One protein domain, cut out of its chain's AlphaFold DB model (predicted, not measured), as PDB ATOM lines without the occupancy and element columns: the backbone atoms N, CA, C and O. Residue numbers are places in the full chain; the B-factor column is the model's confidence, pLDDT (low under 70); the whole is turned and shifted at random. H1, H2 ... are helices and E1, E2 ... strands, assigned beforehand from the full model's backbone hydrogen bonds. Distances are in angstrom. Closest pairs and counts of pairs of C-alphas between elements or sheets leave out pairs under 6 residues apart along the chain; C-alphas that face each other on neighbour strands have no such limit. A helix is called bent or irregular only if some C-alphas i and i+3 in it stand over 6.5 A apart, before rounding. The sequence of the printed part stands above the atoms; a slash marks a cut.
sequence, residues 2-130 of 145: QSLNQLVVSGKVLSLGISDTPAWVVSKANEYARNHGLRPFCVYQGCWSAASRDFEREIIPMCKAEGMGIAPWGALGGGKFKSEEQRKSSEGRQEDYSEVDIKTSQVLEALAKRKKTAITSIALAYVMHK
ATOM      1  N   GLN A   2      44.241 -50.687  15.403       97.88
ATOM      2  CA  GLN A   2      43.304 -50.495  16.533       97.88
ATOM      3  C   GLN A   2      42.402 -49.251  16.418       97.88
ATOM      4  O   GLN A   2      41.181 -49.376  16.448       97.88
ATOM      5  N   SER A   3      42.979 -48.065  16.200       98.12
ATOM      6  CA  SER A   3      42.199 -46.822  16.084       98.12
ATOM      7  C   SER A   3      41.213 -46.851  14.911       98.12
ATOM      8  O   SER A   3      40.081 -46.402  15.042       98.12
ATOM      9  N   LEU A   4      41.606 -47.438  13.774       98.25
ATOM     10  CA  LEU A   4      40.714 -47.609  12.621       98.25
ATOM     11  C   LEU A   4      39.565 -48.568  12.946       98.25
ATOM     12  O   LEU A   4      38.420 -48.301  12.594       98.25
ATOM     13  N   ASN A   5      39.848 -49.654  13.668       98.31
ATOM     14  CA  ASN A   5      38.826 -50.604  14.092       98.31
ATOM     15  C   ASN A   5      37.803 -49.965  15.042       98.31
ATOM     16  O   ASN A   5      36.612 -50.219  14.908       98.31
ATOM     17  N   GLN A   6      38.230 -49.080  15.949       98.50
ATOM     18  CA  GLN A   6      37.311 -48.331  16.816       98.50
ATOM     19  C   GLN A   6      36.335 -47.455  16.016       98.50
ATOM     20  O   GLN A   6      35.164 -47.345  16.380       98.50
ATOM     21  N   LEU A   7      36.772 -46.865  14.897       98.50
ATOM     22  CA  LEU A   7      35.881 -46.113  14.004       98.50
ATOM     23  C   LEU A   7      34.844 -47.014  13.324       98.50
ATOM     24  O   LEU A   7      33.700 -46.596  13.149       98.50
ATOM     25  N   VAL A   8      35.220 -48.250  12.991       98.25
ATOM     26  CA  VAL A   8      34.292 -49.243  12.433       98.25
ATOM     27  C   VAL A   8      33.286 -49.705  13.488       98.25
ATOM     28  O   VAL A   8      32.084 -49.651  13.254       98.25
ATOM     29  N   VAL A   9      33.758 -50.088  14.677       98.12
ATOM     30  CA  VAL A   9      32.906 -50.561  15.786       98.12
ATOM     31  C   VAL A   9      31.943 -49.475  16.268       98.12
ATOM     32  O   VAL A   9      30.795 -49.766  16.582       98.12
ATOM     33  N   SER A  10      32.376 -48.211  16.278       98.25
ATOM     34  CA  SER A  10      31.507 -47.074  16.614       98.25
ATOM     35  C   SER A  10      30.526 -46.679  15.502       98.25
ATOM     36  O   SER A  10      29.793 -45.706  15.664       98.25
ATOM     37  N   GLY A  11      30.513 -47.388  14.367       98.06
ATOM     38  CA  GLY A  11      29.578 -47.158  13.263       98.06
ATOM     39  C   GLY A  11      29.880 -45.929  12.402       98.06
ATOM     40  O   GLY A  11      29.088 -45.589  11.529       98.06
ATOM     41  N   LYS A  12      31.021 -45.258  12.606       98.50
ATOM     42  CA  LYS A  12      31.414 -44.069  11.823       98.50
ATOM     43  C   LYS A  12      31.981 -44.425  10.453       98.50
ATOM     44  O   LYS A  12      31.980 -43.596   9.549       98.50
ATOM     45  N   VAL A  13      32.506 -45.641  10.315       98.19
ATOM     46  CA  VAL A  13      33.133 -46.139   9.089       98.19
ATOM     47  C   VAL A  13      32.589 -47.525   8.777       98.19
ATOM     48  O   VAL A  13      32.660 -48.426   9.605       98.19
ATOM     49  N   LEU A  14      32.081 -47.723   7.561       97.38
ATOM     50  CA  LEU A  14      31.551 -49.024   7.137       97.38
ATOM     51  C   LEU A  14      32.657 -50.014   6.761       97.38
ATOM     52  O   LEU A  14      32.519 -51.225   6.937       97.38
ATOM     53  N   SER A  15      33.745 -49.526   6.167       97.50
ATOM     54  CA  SER A  15      34.830 -50.349   5.635       97.50
ATOM     55  C   SER A  15      36.115 -49.544   5.507       97.50
ATOM     56  O   SER A  15      36.080 -48.327   5.341       97.50
ATOM     57  N   LEU A  16      37.250 -50.234   5.604       98.50
ATOM     58  CA  LEU A  16      38.569 -49.617   5.560       98.50
ATOM     59  C   LEU A  16      39.188 -49.799   4.175       98.50
ATOM     60  O   LEU A  16      39.233 -50.906   3.640       98.50
ATOM     61  N   GLY A  17      39.702 -48.704   3.625       98.25
ATOM     62  CA  GLY A  17      40.565 -48.699   2.451       98.25
ATOM     63  C   GLY A  17      41.954 -48.183   2.802       98.25
ATOM     64  O   GLY A  17      42.160 -47.605   3.870       98.25
ATOM     65  N   ILE A  18      42.898 -48.387   1.894       98.62
ATOM     66  CA  ILE A  18      44.263 -47.874   2.010       98.62
ATOM     67  C   ILE A  18      44.724 -47.323   0.661       98.62
ATOM     68  O   ILE A  18      44.285 -47.815  -0.376       98.62
ATOM     69  N   SER A  19      45.571 -46.293   0.670       98.31
ATOM     70  CA  SER A  19      46.064 -45.651  -0.552       98.31
ATOM     71  C   SER A  19      47.578 -45.551  -0.566       98.31
ATOM     72  O   SER A  19      48.180 -45.358   0.490       98.31
ATOM     73  N   ASP A  20      48.173 -45.673  -1.754       97.44
ATOM     74  CA  ASP A  20      49.578 -45.334  -2.046       97.44
ATOM     75  C   ASP A  20      50.586 -45.895  -1.025       97.44
ATOM     76  O   ASP A  20      51.583 -45.272  -0.666       97.44
ATOM     77  N   THR A  21      50.301 -47.099  -0.532       98.25
ATOM     78  CA  THR A  21      51.050 -47.763   0.529       98.25
ATOM     79  C   THR A  21      51.754 -48.999  -0.031       98.25
ATOM     80  O   THR A  21      51.125 -49.796  -0.726       98.25
ATOM     81  N   PRO A  22      53.038 -49.241   0.293       98.25
ATOM     82  CA  PRO A  22      53.746 -50.427  -0.180       98.25
ATOM     83  C   PRO A  22      53.007 -51.733   0.144       98.25
ATOM     84  O   PRO A  22      52.536 -51.919   1.267       98.25
ATOM     85  N   ALA A  23      52.977 -52.666  -0.816       98.44
ATOM     86  CA  ALA A  23      52.270 -53.946  -0.702       98.44
ATOM     87  C   ALA A  23      52.564 -54.685   0.615       98.44
ATOM     88  O   ALA A  23      51.645 -55.113   1.307       98.44
ATOM     89  N   TRP A  24      53.838 -54.759   1.015       98.44
ATOM     90  CA  TRP A  24      54.253 -55.456   2.235       98.44
ATOM     91  C   TRP A  24      53.670 -54.846   3.520       98.44
ATOM     92  O   TRP A  24      53.423 -55.570   4.483       98.44
ATOM     93  N   VAL A  25      53.441 -53.528   3.555       98.69
ATOM     94  CA  VAL A  25      52.821 -52.854   4.706       98.69
ATOM     95  C   VAL A  25      51.350 -53.243   4.787       98.69
ATOM     96  O   VAL A  25      50.868 -53.572   5.869       98.69
ATOM     97  N   VAL A  26      50.653 -53.247   3.645       98.69
ATOM     98  CA  VAL A  26      49.238 -53.636   3.563       98.69
ATOM     99  C   VAL A  26      49.054 -55.085   4.008       98.69
ATOM    100  O   VAL A  26      48.233 -55.343   4.887       98.69
ATOM    101  N   SER A  27      49.870 -56.010   3.491       98.62
ATOM    102  CA  SER A  27      49.827 -57.422   3.886       98.62
ATOM    103  C   SER A  27      50.063 -57.608   5.385       98.62
ATOM    104  O   SER A  27      49.263 -58.264   6.047       98.62
ATOM    105  N   LYS A  28      51.086 -56.958   5.966       98.75
ATOM    106  CA  LYS A  28      51.333 -57.024   7.419       98.75
ATOM    107  C   LYS A  28      50.186 -56.432   8.240       98.75
ATOM    108  O   LYS A  28      49.849 -56.956   9.299       98.75
ATOM    109  N   ALA A  29      49.581 -55.339   7.779       98.75
ATOM    110  CA  ALA A  29      48.462 -54.713   8.473       98.75
ATOM    111  C   ALA A  29      47.206 -55.597   8.452       98.75
ATOM    112  O   ALA A  29      46.534 -55.731   9.480       98.75
ATOM    113  N   ASN A  30      46.910 -56.227   7.314       98.75
ATOM    114  CA  ASN A  30      45.800 -57.165   7.189       98.75
ATOM    115  C   ASN A  30      46.046 -58.466   7.962       98.75
ATOM    116  O   ASN A  30      45.126 -58.963   8.608       98.75
ATOM    117  N   GLU A  31      47.274 -58.983   7.964       98.75
ATOM    118  CA  GLU A  31      47.667 -60.116   8.805       98.75
ATOM    119  C   GLU A  31      47.467 -59.795  10.290       98.75
ATOM    120  O   GLU A  31      46.794 -60.541  11.002       98.75
ATOM    121  N   TYR A  32      47.953 -58.636  10.745       98.69
ATOM    122  CA  TYR A  32      47.728 -58.174  12.112       98.69
ATOM    123  C   TYR A  32      46.232 -58.086  12.434       98.69
ATOM    124  O   TYR A  32      45.810 -58.531  13.501       98.69
ATOM    125  N   ALA A  33      45.422 -57.540  11.521       98.62
ATOM    126  CA  ALA A  33      43.983 -57.424  11.721       98.62
ATOM    127  C   ALA A  33      43.309 -58.795  11.873       98.62
ATOM    128  O   ALA A  33      42.561 -58.989  12.830       98.62
ATOM    129  N   ARG A  34      43.635 -59.766  11.006       98.38
ATOM    130  CA  ARG A  34      43.137 -61.149  11.109       98.38
ATOM    131  C   ARG A  34      43.514 -61.796  12.442       98.38
ATOM    132  O   ARG A  34      42.644 -62.337  13.114       98.38
ATOM    133  N   ASN A  35      44.775 -61.672  12.855       98.62
ATOM    134  CA  ASN A  35      45.289 -62.304  14.076       98.62
ATOM    135  C   ASN A  35      44.688 -61.724  15.369       98.62
ATOM    136  O   ASN A  35      44.736 -62.374  16.407       98.62
ATOM    137  N   HIS A  36      44.117 -60.515  15.315       98.44
ATOM    138  CA  HIS A  36      43.563 -59.815  16.480       98.44
ATOM    139  C   HIS A  36      42.048 -59.570  16.377       98.44
ATOM    140  O   HIS A  36      41.510 -58.771  17.141       98.44
ATOM    141  N   GLY A  37      41.354 -60.209  15.427       97.94
ATOM    142  CA  GLY A  37      39.906 -60.045  15.252       97.94
ATOM    143  C   GLY A  37      39.472 -58.619  14.881       97.94
ATOM    144  O   GLY A  37      38.368 -58.200  15.225       97.94
ATOM    145  N   LEU A  38      40.336 -57.854  14.210       98.50
ATOM    146  CA  LEU A  38      40.057 -56.489  13.757       98.50
ATOM    147  C   LEU A  38      39.599 -56.482  12.294       98.50
ATOM    148  O   LEU A  38      39.893 -57.394  11.521       98.50
ATOM    149  N   ARG A  39      38.936 -55.400  11.874       98.00
ATOM    150  CA  ARG A  39      38.555 -55.199  10.471       98.00
ATOM    151  C   ARG A  39      39.804 -54.997   9.581       98.00
ATOM    152  O   ARG A  39      40.567 -54.066   9.850       98.00
ATOM    153  N   PRO A  40      40.021 -55.810   8.526       98.50
ATOM    154  CA  PRO A  40      41.103 -55.600   7.559       98.50
ATOM    155  C   PRO A  40      40.749 -54.512   6.531       98.50
ATOM    156  O   PRO A  40      39.595 -54.081   6.432       98.50
ATOM    157  N   PHE A  41      41.732 -54.087   5.736       98.69
ATOM    158  CA  PHE A  41      41.488 -53.288   4.535       98.69
ATOM    159  C   PHE A  41      40.833 -54.146   3.450       98.69
ATOM    160  O   PHE A  41      41.262 -55.272   3.209       98.69
ATOM    161  N   CYS A  42      39.824 -53.604   2.766       98.31
ATOM    162  CA  CYS A  42      39.093 -54.303   1.701       98.31
ATOM    163  C   CYS A  42      39.209 -53.639   0.321       98.31
ATOM    164  O   CYS A  42      38.741 -54.201  -0.666       98.31
ATOM    165  N   VAL A  43      39.810 -52.451   0.229       98.38
ATOM    166  CA  VAL A  43      40.046 -51.753  -1.041       98.38
ATOM    167  C   VAL A  43      41.399 -51.049  -1.025       98.38
ATOM    168  O   VAL A  43      41.778 -50.446  -0.018       98.38
ATOM    169  N   TYR A  44      42.121 -51.128  -2.140       98.69
ATOM    170  CA  TYR A  44      43.362 -50.398  -2.364       98.69
ATOM    171  C   TYR A  44      43.151 -49.304  -3.411       98.69
ATOM    172  O   TYR A  44      42.672 -49.572  -4.515       98.69
ATOM    173  N   GLN A  45      43.550 -48.080  -3.089       98.56
ATOM    174  CA  GLN A  45      43.567 -46.940  -3.997       98.56
ATOM    175  C   GLN A  45      45.014 -46.606  -4.400       98.56
ATOM    176  O   GLN A  45      45.923 -46.620  -3.578       98.56
ATOM    177  N   GLY A  46      45.268 -46.326  -5.677       97.56
ATOM    178  CA  GLY A  46      46.613 -45.938  -6.113       97.56
ATOM    179  C   GLY A  46      46.702 -45.528  -7.576       97.56
ATOM    180  O   GLY A  46      45.758 -45.740  -8.340       97.56
ATOM    181  N   CYS A  47      47.841 -44.947  -7.961       96.81
ATOM    182  CA  CYS A  47      48.099 -44.550  -9.345       96.81
ATOM    183  C   CYS A  47      48.207 -45.778 -10.243       96.81
ATOM    184  O   CYS A  47      49.096 -46.609 -10.052       96.81
ATOM    185  N   TRP A  48      47.347 -45.872 -11.254       97.62
ATOM    186  CA  TRP A  48      47.497 -46.888 -12.287       97.62
ATOM    187  C   TRP A  48      46.863 -46.439 -13.595       97.62
ATOM    188  O   TRP A  48      45.708 -46.019 -13.634       97.62
ATOM    189  N   SER A  49      47.625 -46.534 -14.680       97.00
ATOM    190  CA  SER A  49      47.162 -46.248 -16.036       97.00
ATOM    191  C   SER A  49      47.988 -47.025 -17.058       97.00
ATOM    192  O   SER A  49      48.979 -47.669 -16.718       97.00
ATOM    193  N   ALA A  50      47.637 -46.916 -18.339       96.56
ATOM    194  CA  ALA A  50      48.455 -47.482 -19.410       96.56
ATOM    195  C   ALA A  50      49.897 -46.918 -19.446       96.56
ATOM    196  O   ALA A  50      50.790 -47.603 -19.941       96.56
ATOM    197  N   ALA A  51      50.127 -45.712 -18.903       96.06
ATOM    198  CA  ALA A  51      51.438 -45.056 -18.858       96.06
ATOM    199  C   ALA A  51      52.198 -45.284 -17.537       96.06
ATOM    200  O   ALA A  51      53.425 -45.253 -17.531       96.06
ATOM    201  N   SER A  52      51.500 -45.543 -16.424       95.94
ATOM    202  CA  SER A  52      52.109 -45.805 -15.111       95.94
ATOM    203  C   SER A  52      51.647 -47.159 -14.584       95.94
ATOM    204  O   SER A  52      50.487 -47.328 -14.204       95.94
ATOM    205  N   ARG A  53      52.559 -48.138 -14.618       96.38
ATOM    206  CA  ARG A  53      52.252 -49.571 -14.467       96.38
ATOM    207  C   ARG A  53      52.962 -50.250 -13.299       96.38
ATOM    208  O   ARG A  53      52.829 -51.460 -13.145       96.38
ATOM    209  N   ASP A  54      53.660 -49.503 -12.444       95.88
ATOM    210  CA  ASP A  54      54.324 -50.061 -11.250       95.88
ATOM    211  C   ASP A  54      53.337 -50.783 -10.321       95.88
ATOM    212  O   ASP A  54      53.672 -51.785  -9.687       95.88
ATOM    213  N   PHE A  55      52.085 -50.317 -10.320       96.06
ATOM    214  CA  PHE A  55      50.947 -50.933  -9.646       96.06
ATOM    215  C   PHE A  55      50.774 -52.425  -9.998       96.06
ATOM    216  O   PHE A  55      50.417 -53.233  -9.140       96.06
ATOM    217  N   GLU A  56      51.069 -52.821 -11.241       97.62
ATOM    218  CA  GLU A  56      50.896 -54.197 -11.725       97.62
ATOM    219  C   GLU A  56      51.872 -55.185 -11.084       97.62
ATOM    220  O   GLU A  56      51.551 -56.368 -10.985       97.62
ATOM    221  N   ARG A  57      53.048 -54.713 -10.646       97.25
ATOM    222  CA  ARG A  57      54.115 -55.579 -10.129       97.25
ATOM    223  C   ARG A  57      53.784 -56.139  -8.751       97.25
ATOM    224  O   ARG A  57      53.893 -57.338  -8.547       97.25
ATOM    225  N   GLU A  58      53.377 -55.272  -7.826       97.12
ATOM    226  CA  GLU A  58      53.227 -55.635  -6.407       97.12
ATOM    227  C   GLU A  58      51.798 -55.456  -5.890       97.12
ATOM    228  O   GLU A  58      51.319 -56.259  -5.090       97.12
ATOM    229  N   ILE A  59      51.083 -54.427  -6.351       98.31
ATOM    230  CA  ILE A  59      49.780 -54.083  -5.776       98.31
ATOM    231  C   ILE A  59      48.684 -55.020  -6.280       98.31
ATOM    232  O   ILE A  59      47.892 -55.496  -5.468       98.31
ATOM    233  N   ILE A  60      48.638 -55.335  -7.581       98.19
ATOM    234  CA  ILE A  60      47.643 -56.284  -8.117       98.19
ATOM    235  C   ILE A  60      47.787 -57.674  -7.470       98.19
ATOM    236  O   ILE A  60      46.776 -58.190  -6.982       98.19
ATOM    237  N   PRO A  61      48.990 -58.288  -7.407       98.12
ATOM    238  CA  PRO A  61      49.156 -59.572  -6.730       98.12
ATOM    239  C   PRO A  61      48.783 -59.516  -5.246       98.12
ATOM    240  O   PRO A  61      48.088 -60.413  -4.771       98.12
ATOM    241  N   MET A  62      49.174 -58.451  -4.536       98.44
ATOM    242  CA  MET A  62      48.819 -58.262  -3.128       98.44
ATOM    243  C   MET A  62      47.304 -58.167  -2.940       98.44
ATOM    244  O   MET A  62      46.753 -58.906  -2.129       98.44
ATOM    245  N   CYS A  63      46.606 -57.347  -3.733       98.38
ATOM    246  CA  CYS A  63      45.150 -57.218  -3.638       98.38
ATOM    247  C   CYS A  63      44.455 -58.556  -3.899       98.38
ATOM    248  O   CYS A  63      43.514 -58.907  -3.194       98.38
ATOM    249  N   LYS A  64      44.945 -59.340  -4.867       97.69
ATOM    250  CA  LYS A  64      44.424 -60.684  -5.132       97.69
ATOM    251  C   LYS A  64      44.636 -61.627  -3.942       97.69
ATOM    252  O   LYS A  64      43.715 -62.361  -3.601       97.69
ATOM    253  N   ALA A  65      45.820 -61.617  -3.330       97.88
ATOM    254  CA  ALA A  65      46.139 -62.469  -2.182       97.88
ATOM    255  C   ALA A  65      45.346 -62.084  -0.921       97.88
ATOM    256  O   ALA A  65      44.927 -62.952  -0.163       97.88
ATOM    257  N   GLU A  66      45.106 -60.789  -0.724       97.88
ATOM    258  CA  GLU A  66      44.393 -60.230   0.428       97.88
ATOM    259  C   GLU A  66      42.869 -60.132   0.217       97.88
ATOM    260  O   GLU A  66      42.148 -59.725   1.126       97.88
ATOM    261  N   GLY A  67      42.361 -60.498  -0.966       96.75
ATOM    262  CA  GLY A  67      40.933 -60.424  -1.295       96.75
ATOM    263  C   GLY A  67      40.388 -58.991  -1.376       96.75
ATOM    264  O   GLY A  67      39.239 -58.743  -1.013       96.75
ATOM    265  N   MET A  68      41.212 -58.039  -1.815       98.31
ATOM    266  CA  MET A  68      40.890 -56.611  -1.864       98.31
ATOM    267  C   MET A  68      40.406 -56.172  -3.251       98.31
ATOM    268  O   MET A  68      40.912 -56.622  -4.280       98.31
ATOM    269  N   GLY A  69      39.469 -55.223  -3.273       98.38
ATOM    270  CA  GLY A  69      39.132 -54.468  -4.478       98.38
ATOM    271  C   GLY A  69      40.208 -53.437  -4.829       98.38
ATOM    272  O   GLY A  69      40.988 -53.010  -3.977       98.38
ATOM    273  N   ILE A  70      40.228 -52.999  -6.086       98.56
ATOM    274  CA  ILE A  70      41.200 -52.033  -6.608       98.56
ATOM    275  C   ILE A  70      40.443 -50.798  -7.101       98.56
ATOM    276  O   ILE A  70      39.587 -50.902  -7.974       98.56
ATOM    277  N   ALA A  71      40.764 -49.623  -6.568       98.12
ATOM    278  CA  ALA A  71      40.161 -48.345  -6.940       98.12
ATOM    279  C   ALA A  71      41.233 -47.389  -7.488       98.12
ATOM    280  O   ALA A  71      41.704 -46.507  -6.764       98.12
ATOM    281  N   PRO A  72      41.691 -47.575  -8.742       97.62
ATOM    282  CA  PRO A  72      42.815 -46.817  -9.256       97.62
ATOM    283  C   PRO A  72      42.414 -45.368  -9.522       97.62
ATOM    284  O   PRO A  72      41.370 -45.093 -10.125       97.62
ATOM    285  N   TRP A  73      43.274 -44.442  -9.114       96.62
ATOM    286  CA  TRP A  73      43.217 -43.056  -9.557       96.62
ATOM    287  C   TRP A  73      44.149 -42.854 -10.754       96.62
ATOM    288  O   TRP A  73      45.069 -43.632 -11.006       96.62
ATOM    289  N   GLY A  74      43.887 -41.805 -11.536       94.38
ATOM    290  CA  GLY A  74      44.736 -41.465 -12.678       94.38
ATOM    291  C   GLY A  74      44.608 -42.407 -13.881       94.38
ATOM    292  O   GLY A  74      45.428 -42.305 -14.786       94.38
ATOM    293  N   ALA A  75      43.569 -43.249 -13.954       96.00
ATOM    294  CA  ALA A  75      43.350 -44.218 -15.040       96.00
ATOM    295  C   ALA A  75      43.388 -43.619 -16.461       96.00
ATOM    296  O   ALA A  75      43.743 -44.304 -17.418       96.00
ATOM    297  N   LEU A  76      43.076 -42.326 -16.598       94.06
ATOM    298  CA  LEU A  76      43.145 -41.563 -17.852       94.06
ATOM    299  C   LEU A  76      44.477 -40.807 -18.045       94.06
ATOM    300  O   LEU A  76      44.527 -39.802 -18.758       94.06
ATOM    301  N   GLY A  77      45.538 -41.226 -17.352       90.75
ATOM    302  CA  GLY A  77      46.849 -40.575 -17.379       90.75
ATOM    303  C   GLY A  77      46.802 -39.142 -16.850       90.75
ATOM    304  O   GLY A  77      47.400 -38.260 -17.444       90.75
ATOM    305  N   GLY A  78      45.981 -38.859 -15.831       86.69
ATOM    306  CA  GLY A  78      45.773 -37.485 -15.332       86.69
ATOM    307  C   GLY A  78      45.051 -36.539 -16.309       86.69
ATOM    308  O   GLY A  78      44.938 -35.346 -16.044       86.69
ATOM    309  N   GLY A  79      44.521 -37.061 -17.422       88.25
ATOM    310  CA  GLY A  79      43.969 -36.265 -18.522       88.25
ATOM    311  C   GLY A  79      44.946 -36.053 -19.684       88.25
ATOM    312  O   GLY A  79      44.623 -35.303 -20.606       88.25
ATOM    313  N   LYS A  80      46.110 -36.719 -19.660       89.50
ATOM    314  CA  LYS A  80      47.133 -36.661 -20.714       89.50
ATOM    315  C   LYS A  80      46.854 -37.571 -21.910       89.50
ATOM    316  O   LYS A  80      47.467 -37.398 -22.961       89.50
ATOM    317  N   PHE A  81      45.933 -38.530 -21.798       91.44
ATOM    318  CA  PHE A  81      45.533 -39.362 -22.938       91.44
ATOM    319  C   PHE A  81      44.631 -38.568 -23.887       91.44
ATOM    320  O   PHE A  81      43.403 -38.623 -23.818       91.44
ATOM    321  N   LYS A  82      45.281 -37.796 -24.759       87.62
ATOM    322  CA  LYS A  82      44.698 -36.905 -25.762       87.62
ATOM    323  C   LYS A  82      45.270 -37.209 -27.149       87.62
ATOM    324  O   LYS A  82      46.456 -37.532 -27.279       87.62
ATOM    325  N   SER A  83      44.443 -37.038 -28.180       86.56
ATOM    326  CA  SER A  83      44.909 -37.072 -29.575       86.56
ATOM    327  C   SER A  83      45.978 -36.011 -29.843       86.56
ATOM    328  O   SER A  83      46.165 -35.075 -29.056       86.56
ATOM    329  N   GLU A  84      46.716 -36.153 -30.940       85.06
ATOM    330  CA  GLU A  84      47.690 -35.140 -31.349       85.06
ATOM    331  C   GLU A  84      47.049 -33.755 -31.540       85.06
ATOM    332  O   GLU A  84      47.593 -32.756 -31.066       85.06
ATOM    333  N   GLU A  85      45.863 -33.690 -32.143       83.31
ATOM    334  CA  GLU A  85      45.123 -32.444 -32.346       83.31
ATOM    335  C   GLU A  85      44.710 -31.812 -31.009       83.31
ATOM    336  O   GLU A  85      44.892 -30.614 -30.797       83.31
ATOM    337  N   GLN A  86      44.227 -32.622 -30.061       83.75
ATOM    338  CA  GLN A  86      43.839 -32.160 -28.723       83.75
ATOM    339  C   GLN A  86      45.021 -31.737 -27.842       83.75
ATOM    340  O   GLN A  86      44.819 -31.045 -26.846       83.75
ATOM    341  N   ARG A  87      46.246 -32.179 -28.149       82.56
ATOM    342  CA  ARG A  87      47.457 -31.722 -27.448       82.56
ATOM    343  C   ARG A  87      47.941 -30.367 -27.955       82.56
ATOM    344  O   ARG A  87      48.537 -29.627 -27.184       82.56
ATOM    345  N   LYS A  88      47.664 -30.040 -29.220       80.81
ATOM    346  CA  LYS A  88      47.955 -28.721 -29.806       80.81
ATOM    347  C   LYS A  88      46.973 -27.643 -29.335       80.81
ATOM    348  O   LYS A  88      47.273 -26.463 -29.478       80.81
ATOM    349  N   SER A  89      45.819 -28.023 -28.777       76.06
ATOM    350  CA  SER A  89      44.873 -27.064 -28.208       76.06
ATOM    351  C   SER A  89      45.261 -26.657 -26.783       76.06
ATOM    352  O   SER A  89      45.632 -27.482 -25.948       76.06
ATOM    353  N   SER A  90      45.118 -25.367 -26.475       64.31
ATOM    354  CA  SER A  90      45.377 -24.803 -25.141       64.31
ATOM    355  C   SER A  90      44.261 -25.095 -24.127       64.31
ATOM    356  O   SER A  90      44.265 -24.540 -23.029       64.31
ATOM    357  N   GLU A  91      43.279 -25.931 -24.482       66.81
ATOM    358  CA  GLU A  91      42.115 -26.210 -23.644       66.81
ATOM    359  C   GLU A  91      42.370 -27.322 -22.610       66.81
ATOM    360  O   GLU A  91      42.774 -28.456 -22.910       66.81
ATOM    361  N   GLY A  92      42.022 -27.023 -21.357       67.50
ATOM    362  CA  GLY A  92      42.055 -27.967 -20.243       67.50
ATOM    363  C   GLY A  92      43.251 -27.767 -19.315       67.50
ATOM    364  O   GLY A  92      43.789 -26.674 -19.194       67.50
ATOM    365  N   ARG A  93      43.623 -28.827 -18.585       67.44
ATOM    366  CA  ARG A  93      44.772 -28.771 -17.671       67.44
ATOM    367  C   ARG A  93      46.050 -28.830 -18.508       67.44
ATOM    368  O   ARG A  93      46.219 -29.783 -19.267       67.44
ATOM    369  N   GLN A  94      46.881 -27.801 -18.392       64.75
ATOM    370  CA  GLN A  94      48.228 -27.767 -18.952       64.75
ATOM    371  C   GLN A  94      49.108 -28.639 -18.052       64.75
ATOM    372  O   GLN A  94      49.240 -28.358 -16.862       64.75
ATOM    373  N   GLU A  95      49.623 -29.737 -18.592       69.25
ATOM    374  CA  GLU A  95      50.580 -30.604 -17.909       69.25
ATOM    375  C   GLU A  95      51.706 -30.938 -18.877       69.25
ATOM    376  O   GLU A  95      51.468 -31.095 -20.078       69.25
ATOM    377  N   ASP A  96      52.911 -31.091 -18.338       80.88
ATOM    378  CA  ASP A  96      54.036 -31.594 -19.107       80.88
ATOM    379  C   ASP A  96      53.773 -33.048 -19.510       80.88
ATOM    380  O   ASP A  96      53.437 -33.915 -18.688       80.88
ATOM    381  N   TYR A  97      53.917 -33.312 -20.805       84.12
ATOM    382  CA  TYR A  97      53.826 -34.653 -21.357       84.12
ATOM    383  C   TYR A  97      55.219 -35.268 -21.363       84.12
ATOM    384  O   TYR A  97      56.118 -34.778 -22.045       84.12
ATOM    385  N   SER A  98      55.387 -36.371 -20.639       90.62
ATOM    386  CA  SER A  98      56.578 -37.197 -20.802       90.62
ATOM    387  C   SER A  98      56.547 -37.914 -22.154       90.62
ATOM    388  O   SER A  98      55.494 -38.086 -22.775       90.62
ATOM    389  N   GLU A  99      57.697 -38.410 -22.602       92.69
ATOM    390  CA  GLU A  99      57.766 -39.244 -23.806       92.69
ATOM    391  C   GLU A  99      56.867 -40.492 -23.692       92.69
ATOM    392  O   GLU A  99      56.219 -40.895 -24.663       92.69
ATOM    393  N   VAL A 100      56.772 -41.068 -22.487       94.12
ATOM    394  CA  VAL A 100      55.897 -42.210 -22.186       94.12
ATOM    395  C   VAL A 100      54.426 -41.829 -22.346       94.12
ATOM    396  O   VAL A 100      53.674 -42.591 -22.958       94.12
ATOM    397  N   ASP A 101      54.018 -40.649 -21.869       93.00
ATOM    398  CA  ASP A 101      52.644 -40.153 -22.029       93.00
ATOM    399  C   ASP A 101      52.283 -40.026 -23.515       93.00
ATOM    400  O   ASP A 101      51.229 -40.499 -23.946       93.00
ATOM    401  N   ILE A 102      53.184 -39.446 -24.318       92.81
ATOM    402  CA  ILE A 102      52.982 -39.233 -25.759       92.81
ATOM    403  C   ILE A 102      52.841 -40.564 -26.498       92.81
ATOM    404  O   ILE A 102      51.853 -40.768 -27.209       92.81
ATOM    405  N   LYS A 103      53.803 -41.477 -26.313       95.75
ATOM    406  CA  LYS A 103      53.806 -42.791 -26.974       95.75
ATOM    407  C   LYS A 103      52.584 -43.615 -26.576       95.75
ATOM    408  O   LYS A 103      51.934 -44.211 -27.433       95.75
ATOM    409  N   THR A 104      52.228 -43.603 -25.292       96.62
ATOM    410  CA  THR A 104      51.030 -44.294 -24.796       96.62
ATOM    411  C   THR A 104      49.772 -43.711 -25.432       96.62
ATOM    412  O   THR A 104      48.940 -44.463 -25.939       96.62
ATOM    413  N   SER A 105      49.649 -42.381 -25.480       95.44
ATOM    414  CA  SER A 105      48.487 -41.717 -26.074       95.44
ATOM    415  C   SER A 105      48.324 -42.041 -27.562       95.44
ATOM    416  O   SER A 105      47.216 -42.340 -27.998       95.44
ATOM    417  N   GLN A 106      49.417 -42.084 -28.331       95.94
ATOM    418  CA  GLN A 106      49.390 -42.466 -29.751       95.94
ATOM    419  C   GLN A 106      48.862 -43.893 -29.965       95.94
ATOM    420  O   GLN A 106      48.040 -44.128 -30.851       95.94
ATOM    421  N   VAL A 107      49.289 -44.848 -29.131       97.44
ATOM    422  CA  VAL A 107      48.793 -46.233 -29.194       97.44
ATOM    423  C   VAL A 107      47.308 -46.297 -28.837       97.44
ATOM    424  O   VAL A 107      46.529 -46.940 -29.545       97.44
ATOM    425  N   LEU A 108      46.895 -45.611 -27.767       97.06
ATOM    426  CA  LEU A 108      45.491 -45.547 -27.359       97.06
ATOM    427  C   LEU A 108      44.618 -44.918 -28.453       97.06
ATOM    428  O   LEU A 108      43.532 -45.421 -28.731       97.06
ATOM    429  N   GLU A 109      45.102 -43.863 -29.109       96.06
ATOM    430  CA  GLU A 109      44.415 -43.194 -30.212       96.06
ATOM    431  C   GLU A 109      44.254 -44.111 -31.433       96.06
ATOM    432  O   GLU A 109      43.160 -44.214 -31.992       96.06
ATOM    433  N   ALA A 110      45.308 -44.831 -31.829       97.12
ATOM    434  CA  ALA A 110      45.243 -45.780 -32.940       97.12
ATOM    435  C   ALA A 110      44.211 -46.895 -32.678       97.12
ATOM    436  O   ALA A 110      43.421 -47.251 -33.560       97.12
ATOM    437  N   LEU A 111      44.166 -47.417 -31.447       97.25
ATOM    438  CA  LEU A 111      43.169 -48.403 -31.023       97.25
ATOM    439  C   LEU A 111      41.752 -47.820 -31.007       97.25
ATOM    440  O   LEU A 111      40.819 -48.476 -31.470       97.25
ATOM    441  N   ALA A 112      41.598 -46.588 -30.522       96.69
ATOM    442  CA  ALA A 112      40.330 -45.872 -30.481       96.69
ATOM    443  C   ALA A 112      39.753 -45.665 -31.890       96.69
ATOM    444  O   ALA A 112      38.592 -46.005 -32.127       96.69
ATOM    445  N   LYS A 113      40.585 -45.238 -32.855       96.50
ATOM    446  CA  LYS A 113      40.218 -45.129 -34.281       96.50
ATOM    447  C   LYS A 113      39.776 -46.480 -34.848       96.50
ATOM    448  O   LYS A 113      38.704 -46.578 -35.443       96.50
ATOM    449  N   ARG A 114      40.543 -47.551 -34.598       97.69
ATOM    450  CA  ARG A 114      40.216 -48.910 -35.074       97.69
ATOM    451  C   ARG A 114      38.907 -49.451 -34.490       97.69
ATOM    452  O   ARG A 114      38.196 -50.192 -35.164       97.69
ATOM    453  N   LYS A 115      38.597 -49.105 -33.239       96.88
ATOM    454  CA  LYS A 115      37.395 -49.548 -32.515       96.88
ATOM    455  C   LYS A 115      36.222 -48.567 -32.604       96.88
ATOM    456  O   LYS A 115      35.168 -48.882 -32.066       96.88
ATOM    457  N   LYS A 116      36.388 -47.427 -33.287       96.62
ATOM    458  CA  LYS A 116      35.388 -46.349 -33.405       96.62
ATOM    459  C   LYS A 116      34.835 -45.909 -32.040       96.62
ATOM    460  O   LYS A 116      33.630 -45.815 -31.849       96.62
ATOM    461  N   THR A 117      35.729 -45.673 -31.083       95.75
ATOM    462  CA  THR A 117      35.383 -45.275 -29.709       95.75
ATOM    463  C   THR A 117      36.287 -44.142 -29.226       95.75
ATOM    464  O   THR A 117      37.259 -43.797 -29.895       95.75
ATOM    465  N   ALA A 118      36.000 -43.564 -28.059       93.00
ATOM    466  CA  ALA A 118      36.862 -42.557 -27.443       93.00
ATOM    467  C   ALA A 118      38.181 -43.157 -26.919       93.00
ATOM    468  O   ALA A 118      38.219 -44.287 -26.423       93.00
ATOM    469  N   ILE A 119      39.258 -42.363 -26.954       94.69
ATOM    470  CA  ILE A 119      40.568 -42.723 -26.378       94.69
ATOM    471  C   ILE A 119      40.465 -43.084 -24.888       94.69
ATOM    472  O   ILE A 119      41.081 -44.043 -24.424       94.69
ATOM    473  N   THR A 120      39.612 -42.367 -24.154       93.44
ATOM    474  CA  THR A 120      39.335 -42.599 -22.733       93.44
ATOM    475  C   THR A 120      38.649 -43.941 -22.492       93.44
ATOM    476  O   THR A 120      38.967 -44.606 -21.509       93.44
ATOM    477  N   SER A 121      37.781 -44.395 -23.402       95.69
ATOM    478  CA  SER A 121      37.159 -45.723 -23.322       95.69
ATOM    479  C   SER A 121      38.199 -46.836 -23.433       95.69
ATOM    480  O   SER A 121      38.139 -47.798 -22.672       95.69
ATOM    481  N   ILE A 122      39.184 -46.698 -24.331       97.44
ATOM    482  CA  ILE A 122      40.286 -47.668 -24.449       97.44
ATOM    483  C   ILE A 122      41.155 -47.657 -23.184       97.44
ATOM    484  O   ILE A 122      41.501 -48.722 -22.674       97.44
ATOM    485  N   ALA A 123      41.475 -46.476 -22.648       96.50
ATOM    486  CA  ALA A 123      42.269 -46.346 -21.426       96.50
ATOM    487  C   ALA A 123      41.577 -46.955 -20.191       96.50
ATOM    488  O   ALA A 123      42.219 -47.641 -19.398       96.50
ATOM    489  N   LEU A 124      40.263 -46.756 -20.040       96.75
ATOM    490  CA  LEU A 124      39.493 -47.380 -18.961       96.75
ATOM    491  C   LEU A 124      39.396 -48.893 -19.143       96.75
ATOM    492  O   LEU A 124      39.636 -49.638 -18.195       96.75
ATOM    493  N   ALA A 125      39.121 -49.355 -20.366       97.12
ATOM    494  CA  ALA A 125      39.090 -50.780 -20.672       97.12
ATOM    495  C   ALA A 125      40.430 -51.454 -20.341       97.12
ATOM    496  O   ALA A 125      40.440 -52.558 -19.803       97.12
ATOM    497  N   TYR A 126      41.554 -50.778 -20.596       96.94
ATOM    498  CA  TYR A 126      42.875 -51.283 -20.238       96.94
ATOM    499  C   TYR A 126      42.972 -51.635 -18.750       96.94
ATOM    500  O   TYR A 126      43.280 -52.779 -18.430       96.94
ATOM    501  N   VAL A 127      42.676 -50.700 -17.840       96.56
ATOM    502  CA  VAL A 127      42.790 -50.974 -16.394       96.56
ATOM    503  C   VAL A 127      41.725 -51.967 -15.917       96.56
ATOM    504  O   VAL A 127      42.027 -52.866 -15.138       96.56
ATOM    505  N   MET A 128      40.495 -51.877 -16.434       97.06
ATOM    506  CA  MET A 128      39.381 -52.731 -16.002       97.06
ATOM    507  C   MET A 128      39.553 -54.203 -16.394       97.06
ATOM    508  O   MET A 128      39.075 -55.079 -15.682       97.06
ATOM    509  N   HIS A 129      40.228 -54.493 -17.508       96.06
ATOM    510  CA  HIS A 129      40.410 -55.868 -17.988       96.06
ATOM    511  C   HIS A 129      41.711 -56.530 -17.518       96.06
ATOM    512  O   HIS A 129      41.932 -57.708 -17.796       96.06
ATOM    513  N   LYS A 130      42.583 -55.804 -16.814       94.31
ATOM    514  CA  LYS A 130      43.874 -56.331 -16.345       94.31
ATOM    515  C   LYS A 130      43.773 -57.165 -15.070       94.31
ATOM    516  O   LYS A 130      44.634 -58.012 -14.844       94.31
TER     517      LYS A 130
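This is residues 2 to 130 of the 145 residues of the protein "Aldo/keto reductase" of Ophiocordyceps sinensis (strain Co18 / CGMCC 3.14243) (UniProt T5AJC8). A small three-stranded sheet, E1 E2 E3, with H3 over one face and H2 next to H3, makes one lobe of a long rod; H5 and H6, set at nearly a right angle, make the other, with H4 near H5. H1 sits at the rod's opposite end from H4. The printed part has 129 residues, in order H1 E1 H2 E2 H3 E3 H4 H5 H6, mostly helix, with a parallel sheet. It is loose, with a radius of gyration of the C-alphas of 18.4 A, and spans 55 by 26 by 25 A.

The strands are E1, residues 16 to 19, E2, 41 to 47, 17.7 A long, and E3, 69 to 73. The helices are H1, 2 to 9, from C-alpha 2 at (43.304, -50.495, 16.533); H2, 23 to 35, 18.4 A; H3, 55 to 66, 15.2 A; H4, 84 to 88; H5, 99 to 115, 24.4 A; and H6, 119 to 130, 17.2 A, to C-alpha 130 at (43.874, -56.331, -16.345).

E2 is parallel to E1, with N 45 and O 18 2.8 A apart, and to E3, with N 71 and O 44 2.8 A apart. E1, H2, E2 and E2, H3, E3 are strand-helix-strand units, parallel neighbour strands joined through a helix, with right-handed crossovers. H3 on one face gives two layers, helix over sheet, at a height over the sheet of 9.6 A. H2 only grazes the sheet and touches H3, C-alphas of Ala 23 and Ile 59 closest at 5.7 A. H5 residues 105 to 112 touch H6 residues 119 to 123, about perpendicular at 83 degrees, C-alphas of Ala 112 and Ile 119 closest at 5.2 A. Every O i to N i+4 pair is within hydrogen-bond range in H1, H2, H4, H5 and H6, and 6 of 8 in H3, which is only just irregular: C-alphas 57 and 60 are 6.8 A apart.

The C-alphas farthest apart, of His 36 and Glu 85, are 56.0 A apart. The printed part has no cut and no long link. Residues 90 to 95 have pLDDT under 70.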